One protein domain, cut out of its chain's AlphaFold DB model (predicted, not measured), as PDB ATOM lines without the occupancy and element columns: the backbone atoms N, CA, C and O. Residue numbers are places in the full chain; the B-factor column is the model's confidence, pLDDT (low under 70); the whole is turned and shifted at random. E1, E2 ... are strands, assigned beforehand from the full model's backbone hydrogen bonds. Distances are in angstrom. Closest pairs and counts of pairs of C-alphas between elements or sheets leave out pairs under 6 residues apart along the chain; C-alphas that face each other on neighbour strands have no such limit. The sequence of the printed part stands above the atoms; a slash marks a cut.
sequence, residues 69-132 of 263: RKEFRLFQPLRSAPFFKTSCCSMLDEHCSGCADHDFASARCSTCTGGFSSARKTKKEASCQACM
ATOM      1  N   ARG A  69     109.490 106.039 164.265       71.75
ATOM      2  CA  ARG A  69     108.383 106.888 164.728       71.75
ATOM      3  C   ARG A  69     108.348 108.264 164.080       71.75
ATOM      4  O   ARG A  69     107.336 108.947 164.206       71.75
ATOM      5  N   LYS A  70     109.430 108.701 163.441       81.12
ATOM      6  CA  LYS A  70     109.556 110.065 162.903       81.12
ATOM      7  C   LYS A  70     109.959 110.103 161.446       81.12
ATOM      8  O   LYS A  70     109.697 111.102 160.789       81.12
ATOM      9  N   GLU A  71     110.559 109.040 160.941       84.50
ATOM     10  CA  GLU A  71     111.239 109.019 159.663       84.50
ATOM     11  C   GLU A  71     110.923 107.747 158.879       84.50
ATOM     12  O   GLU A  71     110.676 106.677 159.433       84.50
ATOM     13  N   PHE A  72     110.994 107.859 157.559       79.25
ATOM     14  CA  PHE A  72     110.964 106.733 156.640       79.25
ATOM     15  C   PHE A  72     112.234 106.719 155.792       79.25
ATOM     16  O   PHE A  72     112.884 107.744 155.573       79.25
ATOM     17  N   ARG A  73     112.612 105.526 155.329       80.94
ATOM     18  CA  ARG A  73     113.825 105.334 154.536       80.94
ATOM     19  C   ARG A  73     113.546 105.598 153.059       80.94
ATOM     20  O   ARG A  73     112.689 104.951 152.461       80.94
ATOM     21  N   LEU A  74     114.313 106.508 152.475       79.75
ATOM     22  CA  LEU A  74     114.375 106.759 151.042       79.75
ATOM     23  C   LEU A  74     115.477 105.911 150.401       79.75
ATOM     24  O   LEU A  74     116.510 105.640 151.018       79.75
ATOM     25  N   PHE A  75     115.259 105.526 149.144       76.94
ATOM     26  CA  PHE A  75     116.225 104.807 148.318       76.94
ATOM     27  C   PHE A  75     116.504 105.629 147.061       76.94
ATOM     28  O   PHE A  75     115.628 105.787 146.214       76.94
ATOM     29  N   GLN A  76     117.720 106.150 146.941       73.75
ATOM     30  CA  GLN A  76     118.158 106.922 145.780       73.75
ATOM     31  C   GLN A  76     119.056 106.055 144.901       73.75
ATOM     32  O   GLN A  76     120.101 105.625 145.386       73.75
ATOM     33  N   PRO A  77     118.714 105.791 143.633       71.38
ATOM     34  CA  PRO A  77     119.577 105.019 142.748       71.38
ATOM     35  C   PRO A  77     120.882 105.779 142.457       71.38
ATOM     36  O   PRO A  77     120.863 106.942 142.057       71.38
ATOM     37  N   LEU A  78     122.028 105.119 142.624       76.44
ATOM     38  CA  LEU A  78     123.341 105.647 142.242       76.44
ATOM     39  C   LEU A  78     123.799 105.009 140.928       76.44
ATOM     40  O   LEU A  78     123.601 103.818 140.691       76.44
ATOM     41  N   ARG A  79     124.471 105.795 140.076       76.06
ATOM     42  CA  ARG A  79     125.058 105.295 138.815       76.06
ATOM     43  C   ARG A  79     126.272 104.379 139.026       76.06
ATOM     44  O   ARG A  79     126.666 103.676 138.102       76.06
ATOM     45  N   SER A  80     126.867 104.390 140.216       75.94
ATOM     46  CA  SER A  80     128.036 103.591 140.596       75.94
ATOM     47  C   SER A  80     127.746 102.799 141.868       75.94
ATOM     48  O   SER A  80     126.970 103.256 142.701       75.94
ATOM     49  N   ALA A  81     128.380 101.637 142.039       56.66
ATOM     50  CA  ALA A  81     128.183 100.792 143.216       56.66
ATOM     51  C   ALA A  81     128.578 101.507 144.533       56.66
ATOM     52  O   ALA A  81     129.609 102.187 144.551       56.66
ATOM     53  N   PRO A  82     127.830 101.314 145.643       56.31
ATOM     54  CA  PRO A  82     126.579 100.550 145.754       56.31
ATOM     55  C   PRO A  82     125.421 101.225 144.995       56.31
ATOM     56  O   PRO A  82     125.305 102.441 145.017       56.31
ATOM     57  N   PHE A  83     124.565 100.436 144.328       74.25
ATOM     58  CA  PHE A  83     123.536 100.906 143.372       74.25
ATOM     59  C   PHE A  83     122.470 101.843 143.955       74.25
ATOM     60  O   PHE A  83     121.611 102.329 143.221       74.25
ATOM     61  N   PHE A  84     122.495 102.089 145.261       74.88
ATOM     62  CA  PHE A  84     121.599 103.020 145.912       74.88
ATOM     63  C   PHE A  84     122.236 103.646 147.154       74.88
ATOM     64  O   PHE A  84     123.021 103.014 147.865       74.88
ATOM     65  N   LYS A  85     121.855 104.891 147.431       82.00
ATOM     66  CA  LYS A  85     122.066 105.579 148.701       82.00
ATOM     67  C   LYS A  85     120.770 105.511 149.498       82.00
ATOM     68  O   LYS A  85     119.699 105.777 148.957       82.00
ATOM     69  N   THR A  86     120.865 105.158 150.774       79.56
ATOM     70  CA  THR A  86     119.734 105.270 151.695       79.56
ATOM     71  C   THR A  86     119.855 106.538 152.515       79.56
ATOM     72  O   THR A  86     120.955 106.909 152.926       79.56
ATOM     73  N   SER A  87     118.726 107.163 152.791       83.81
ATOM     74  CA  SER A  87     118.626 108.327 153.664       83.81
ATOM     75  C   SER A  87     117.321 108.266 154.440       83.81
ATOM     76  O   SER A  87     116.377 107.585 154.037       83.81
ATOM     77  N   CYS A  88     117.285 108.941 155.579       85.94
ATOM     78  CA  CYS A  88     116.080 109.073 156.377       85.94
ATOM     79  C   CYS A  88     115.412 110.392 156.022       85.94
ATOM     80  O   CYS A  88     116.089 111.404 155.836       85.94
ATOM     81  N   CYS A  89     114.093 110.370 155.883       85.12
ATOM     82  CA  CYS A  89     113.321 111.590 155.781       85.12
ATOM     83  C   CYS A  89     112.204 111.613 156.808       85.12
ATOM     84  O   CYS A  89     111.523 110.608 157.011       85.12
ATOM     85  N   SER A  90     112.016 112.775 157.427       84.31
ATOM     86  CA  SER A  90     110.931 113.023 158.361       84.31
ATOM     87  C   SER A  90     109.574 112.792 157.699       84.31
ATOM     88  O   SER A  90     109.299 113.269 156.600       84.31
ATOM     89  N   MET A  91     108.668 112.123 158.408       76.12
ATOM     90  CA  MET A  91     107.266 111.971 158.006       76.12
ATOM     91  C   MET A  91     106.529 113.315 157.897       76.12
ATOM     92  O   MET A  91     105.492 113.420 157.234       76.12
ATOM     93  N   LEU A  92     107.061 114.364 158.530       77.31
ATOM     94  CA  LEU A  92     106.499 115.712 158.472       77.31
ATOM     95  C   LEU A  92     106.856 116.442 157.174       77.31
ATOM     96  O   LEU A  92     106.113 117.335 156.759       77.31
ATOM     97  N   ASP A  93     107.937 116.031 156.517       81.81
ATOM     98  CA  ASP A  93     108.523 116.726 155.381       81.81
ATOM     99  C   ASP A  93     107.820 116.351 154.069       81.81
ATOM    100  O   ASP A  93     108.089 115.328 153.437       81.81
ATOM    101  N   GLU A  94     106.916 117.223 153.615       74.88
ATOM    102  CA  GLU A  94     106.144 117.025 152.376       74.88
ATOM    103  C   GLU A  94     107.034 116.815 151.145       74.88
ATOM    104  O   GLU A  94     106.674 116.087 150.222       74.88
ATOM    105  N   HIS A  95     108.217 117.424 151.136       79.38
ATOM    106  CA  HIS A  95     109.142 117.390 150.011       79.38
ATOM    107  C   HIS A  95     109.785 116.005 149.787       79.38
ATOM    108  O   HIS A  95     110.358 115.764 148.729       79.38
ATOM    109  N   CYS A  96     109.662 115.075 150.736       80.50
ATOM    110  CA  CYS A  96     110.111 113.692 150.563       80.50
ATOM    111  C   CYS A  96     109.054 112.763 149.973       80.50
ATOM    112  O   CYS A  96     109.356 111.632 149.591       80.50
ATOM    113  N   SER A  97     107.809 113.218 149.891       79.06
ATOM    114  CA  SER A  97     106.712 112.381 149.424       79.06
ATOM    115  C   SER A  97     106.723 112.316 147.904       79.06
ATOM    116  O   SER A  97     106.620 113.349 147.258       79.06
ATOM    117  N   GLY A  98     106.881 111.120 147.327       78.12
ATOM    118  CA  GLY A  98     106.946 110.948 145.869       78.12
ATOM    119  C   GLY A  98     108.234 111.475 145.225       78.12
ATOM    120  O   GLY A  98     108.249 111.782 144.032       78.12
ATOM    121  N   CYS A  99     109.300 111.624 146.013       84.00
ATOM    122  CA  CYS A  99     110.581 112.124 145.542       84.00
ATOM    123  C   CYS A  99     111.521 110.983 145.124       84.00
ATOM    124  O   CYS A  99     111.791 110.084 145.919       84.00
ATOM    125  N   ALA A 100     112.031 111.020 143.890       82.75
ATOM    126  CA  ALA A 100     113.021 110.064 143.381       82.75
ATOM    127  C   ALA A 100     114.458 110.498 143.681       82.75
ATOM    128  O   ALA A 100     115.312 109.661 143.969       82.75
ATOM    129  N   ASP A 101     114.720 111.803 143.601       84.56
ATOM    130  CA  ASP A 101     116.021 112.393 143.895       84.56
ATOM    131  C   ASP A 101     115.842 113.628 144.775       84.56
ATOM    132  O   ASP A 101     115.084 114.548 144.460       84.56
ATOM    133  N   HIS A 102     116.518 113.606 145.917       82.56
ATOM    134  CA  HIS A 102     116.325 114.549 147.011       82.56
ATOM    135  C   HIS A 102     117.650 115.223 147.337       82.56
ATOM    136  O   HIS A 102     118.659 114.555 147.584       82.56
ATOM    137  N   ASP A 103     117.619 116.552 147.343       85.25
ATOM    138  CA  ASP A 103     118.716 117.398 147.773       85.25
ATOM    139  C   ASP A 103     118.551 117.751 149.256       85.25
ATOM    140  O   ASP A 103     117.843 118.688 149.637       85.25
ATOM    141  N   PHE A 104     119.264 116.998 150.095       75.12
ATOM    142  CA  PHE A 104     119.290 117.180 151.546       75.12
ATOM    143  C   PHE A 104     119.850 118.533 151.980       75.12
ATOM    144  O   PHE A 104     119.467 119.027 153.037       75.12
ATOM    145  N   ALA A 105     120.732 119.151 151.191       81.25
ATOM    146  CA  ALA A 105     121.313 120.438 151.558       81.25
ATOM    147  C   ALA A 105     120.284 121.569 151.443       81.25
ATOM    148  O   ALA A 105     120.337 122.534 152.204       81.25
ATOM    149  N   SER A 106     119.347 121.450 150.500       80.25
ATOM    150  CA  SER A 106     118.306 122.451 150.276       80.25
ATOM    151  C   SER A 106     116.918 122.048 150.781       80.25
ATOM    152  O   SER A 106     116.025 122.893 150.754       80.25
ATOM    153  N   ALA A 107     116.746 120.813 151.269       79.38
ATOM    154  CA  ALA A 107     115.460 120.216 151.641       79.38
ATOM    155  C   ALA A 107     114.452 120.244 150.477       79.38
ATOM    156  O   ALA A 107     113.304 120.677 150.613       79.38
ATOM    157  N   ARG A 108     114.905 119.835 149.284       84.31
ATOM    158  CA  ARG A 108     114.111 119.895 148.048       84.31
ATOM    159  C   ARG A 108     114.102 118.570 147.326       84.31
ATOM    160  O   ARG A 108     115.133 117.917 147.197       84.31
ATOM    161  N   CYS A 109     112.960 118.251 146.729       84.88
ATOM    162  CA  CYS A 109     112.938 117.233 145.701       84.88
ATOM    163  C   CYS A 109     113.423 117.807 144.364       84.88
ATOM    164  O   CYS A 109     112.813 118.741 143.837       84.88
ATOM    165  N   SER A 110     114.517 117.270 143.819       86.25
ATOM    166  CA  SER A 110     115.022 117.641 142.492       86.25
ATOM    167  C   SER A 110     114.221 116.940 141.391       86.25
ATOM    168  O   SER A 110     113.908 117.558 140.375       86.25
ATOM    169  N   THR A 111     113.851 115.675 141.616       83.94
ATOM    170  CA  THR A 111     113.157 114.822 140.643       83.94
ATOM    171  C   THR A 111     112.085 113.991 141.333       83.94
ATOM    172  O   THR A 111     112.378 113.260 142.276       83.94
ATOM    173  N   CYS A 112     110.849 114.053 140.840       81.12
ATOM    174  CA  CYS A 112     109.750 113.230 141.338       81.12
ATOM    175  C   CYS A 112     109.817 111.798 140.787       81.12
ATOM    176  O   CYS A 112     110.267 111.578 139.661       81.12
ATOM    177  N   THR A 113     109.360 110.812 141.562       75.56
ATOM    178  CA  THR A 113     109.126 109.449 141.053       75.56
ATOM    179  C   THR A 113     108.045 109.450 139.972       75.56
ATOM    180  O   THR A 113     107.190 110.330 139.944       75.56
ATOM    181  N   GLY A 114     108.055 108.455 139.080       70.19
ATOM    182  CA  GLY A 114     107.000 108.310 138.069       70.19
ATOM    183  C   GLY A 114     105.599 108.287 138.701       70.19
ATOM    184  O   GLY A 114     105.416 107.699 139.765       70.19
ATOM    185  N   GLY A 115     104.633 108.955 138.064       69.06
ATOM    186  CA  GLY A 115     103.292 109.178 138.629       69.06
ATOM    187  C   GLY A 115     103.202 110.367 139.594       69.06
ATOM    188  O   GLY A 115     102.149 110.609 140.176       69.06
ATOM    189  N   PHE A 116     104.287 111.125 139.771       76.25
ATOM    190  CA  PHE A 116     104.300 112.365 140.536       76.25
ATOM    191  C   PHE A 116     104.824 113.521 139.688       76.25
ATOM    192  O   PHE A 116     105.765 113.372 138.909       76.25
ATOM    193  N   SER A 117     104.238 114.695 139.883       78.88
ATOM    194  CA  SER A 117     104.645 115.946 139.251       78.88
ATOM    195  C   SER A 117     105.177 116.919 140.298       78.88
ATOM    196  O   SER A 117     104.797 116.868 141.471       78.88
ATOM    197  N   SER A 118     106.087 117.805 139.888       79.19
ATOM    198  CA  SER A 118     106.617 118.828 140.787       79.19
ATOM    199  C   SER A 118     105.532 119.862 141.086       79.19
ATOM    200  O   SER A 118     105.209 120.708 140.254       79.19
ATOM    201  N   ALA A 119     104.988 119.819 142.297       73.44
ATOM    202  CA  ALA A 119     104.133 120.861 142.829       73.44
ATOM    203  C   ALA A 119     105.030 121.964 143.405       73.44
ATOM    204  O   ALA A 119     105.493 121.910 144.546       73.44
ATOM    205  N   ARG A 120     105.316 122.990 142.601       66.31
ATOM    206  CA  ARG A 120     105.997 124.191 143.100       66.31
ATOM    207  C   ARG A 120     105.014 125.016 143.929       66.31
ATOM    208  O   ARG A 120     104.194 125.733 143.365       66.31
ATOM    209  N   LYS A 121     105.123 124.969 145.261       56.97
ATOM    210  CA  LYS A 121     104.410 125.919 146.140       56.97
ATOM    211  C   LYS A 121     105.137 127.264 146.194       56.97
ATOM    212  O   LYS A 121     104.509 128.317 146.148       56.97
ATOM    213  N   THR A 122     106.472 127.244 146.223       63.03
ATOM    214  CA  THR A 122     107.330 128.441 146.213       63.03
ATOM    215  C   THR A 122     108.670 128.155 145.519       63.03
ATOM    216  O   THR A 122     109.010 127.007 145.235       63.03
ATOM    217  N   LYS A 123     109.499 129.185 145.264       56.25
ATOM    218  CA  LYS A 123     110.867 128.997 144.724       56.25
ATOM    219  C   LYS A 123     111.757 128.103 145.602       56.25
ATOM    220  O   LYS A 123     112.784 127.650 145.095       56.25
ATOM    221  N   LYS A 124     111.394 127.865 146.869       59.22
ATOM    222  CA  LYS A 124     112.180 127.106 147.852       59.22
ATOM    223  C   LYS A 124     111.621 125.714 148.159       59.22
ATOM    224  O   LYS A 124     112.399 124.864 148.558       59.22
ATOM    225  N   GLU A 125     110.346 125.446 147.886       66.75
ATOM    226  CA  GLU A 125     109.693 124.176 148.231       66.75
ATOM    227  C   GLU A 125     109.187 123.491 146.963       66.75
ATOM    228  O   GLU A 125     108.141 123.841 146.411       66.75
ATOM    229  N   ALA A 126     109.982 122.543 146.469       76.50
ATOM    230  CA  ALA A 126     109.533 121.595 145.462       76.50
ATOM    231  C   ALA A 126     109.053 120.341 146.199       76.50
ATOM    232  O   ALA A 126     109.875 119.616 146.763       76.50
ATOM    233  N   SER A 127     107.739 120.124 146.224       81.06
ATOM    234  CA  SER A 127     107.148 118.851 146.630       81.06
ATOM    235  C   SER A 127     106.694 118.079 145.398       81.06
ATOM    236  O   SER A 127     106.534 118.646 144.314       81.06
ATOM    237  N   CYS A 128     106.521 116.772 145.550       79.50
ATOM    238  CA  CYS A 128     106.002 115.923 144.493       79.50
ATOM    239  C   CYS A 128     104.560 115.556 144.829       79.50
ATOM    240  O   CYS A 128     104.270 115.009 145.889       79.50
ATOM    241  N   GLN A 129     103.645 115.900 143.932       77.94
ATOM    242  CA  GLN A 129     102.228 115.592 144.069       77.94
ATOM    243  C   GLN A 129     101.874 114.481 143.089       77.94
ATOM    244  O   GLN A 129     102.298 114.535 141.932       77.94
ATOM    245  N   ALA A 130     101.116 113.479 143.540       74.56
ATOM    246  CA  ALA A 130     100.650 112.435 142.634       74.56
ATOM    247  C   ALA A 130      99.818 113.059 141.506       74.56
ATOM    248  O   ALA A 130      98.988 113.940 141.745       74.56
ATOM    249  N   CYS A 131     100.064 112.605 140.283       73.62
ATOM    250  CA  CYS A 131      99.270 112.946 139.117       73.62
ATOM    251  C   CYS A 131      99.000 111.680 138.309       73.62
ATOM    252  O   CYS A 131      99.891 110.847 138.140       73.62
ATOM    253  N   MET A 132      97.774 111.549 137.813       73.75
ATOM    254  CA  MET A 132      97.362 110.463 136.934       73.75
ATOM    255  C   MET A 132      96.587 111.038 135.761       73.75
ATOM    256  O   MET A 132      95.703 111.862 135.994       73.75
TER     257      MET A 132
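AT A GLANCE: This is residues 69 to 132 of the 263 residues of the protein "Hypothetical protein" of Symbiodinium natans (UniProt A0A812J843). What does the domain look like? Three two-stranded hairpins stand in a row, each a small sheet of its own: E1 with E2 at one end, E3 with E4 in the middle and E5 with E6 at the other end. The first hairpin is the longest, and its turn reaches out to Ala 81. What is it made of? The printed part has 64 residues with six named strands, E1 to E6 in that order, and no named helix; its class is all strand, and each sheet is antiparallel. How tightly is it gathered? It is compact, with a radius of gyration of the C-alphas of 11.7 A, and rounded, spanning 34 by 27 by 22 A.

HOW THE PARTS SIT: How does the first hairpin pair? E1, residues 71 to 77, and E2, residues 84 to 90, are antiparallel at 153 degrees, with N 74 and O 87 within hydrogen-bond range at 2.8 A. What comes near it? E3, residues 99 to 103, has 4 pairs of C-alphas within 8 A of E1, the closest being Gln 76 and Asp 101 at 6.2 A; E2 and E3 are apart. How do the other hairpins pair? E3 and E4, residues 108 to 112, are antiparallel at 151 degrees, with N 103 and O 108 at 2.8 A. E5, residues 116 to 120, and E6, residues 126 to 130, are antiparallel at 142 degrees, with N 117 and O 129 at 2.8 A. How near are these two hairpins? E4 and E6 have 7 pairs of C-alphas within 8 A, the closest being Arg 108 and Ala 126 at 5.5 A. E3 and E5 are only just apart, at 8.0 A.

IN THESE COORDINATES: Where does the first strand begin? C-alpha 71 of E1 is at (111.239, 109.019, 159.663). How long are the strands? From first to last C-alpha, E1 measures 19.3 A, E2 19.2 A, E3 9.9 A, E4 10.4 A, E5 12.2 A and E6 13.1 A. Where does the last strand end? C-alpha 130 of E6 is at (100.650, 112.435, 142.634).

THE WHOLE: How large is it? The two C-alphas farthest apart, those of Ala 81 and Thr 122, are 34.8 A from each other. Is the printed part unbroken, and are its links long? It has no cut; the links E3 to E4, E4 to E5 and E5 to E6 are tight, and E1 to E2 and E2 to E3 are short but not tight. Where is the model unsure? The mean pLDDT of the printed part is 76.6, and residues 81 to 82, 115 and 120 to 125 are under 70.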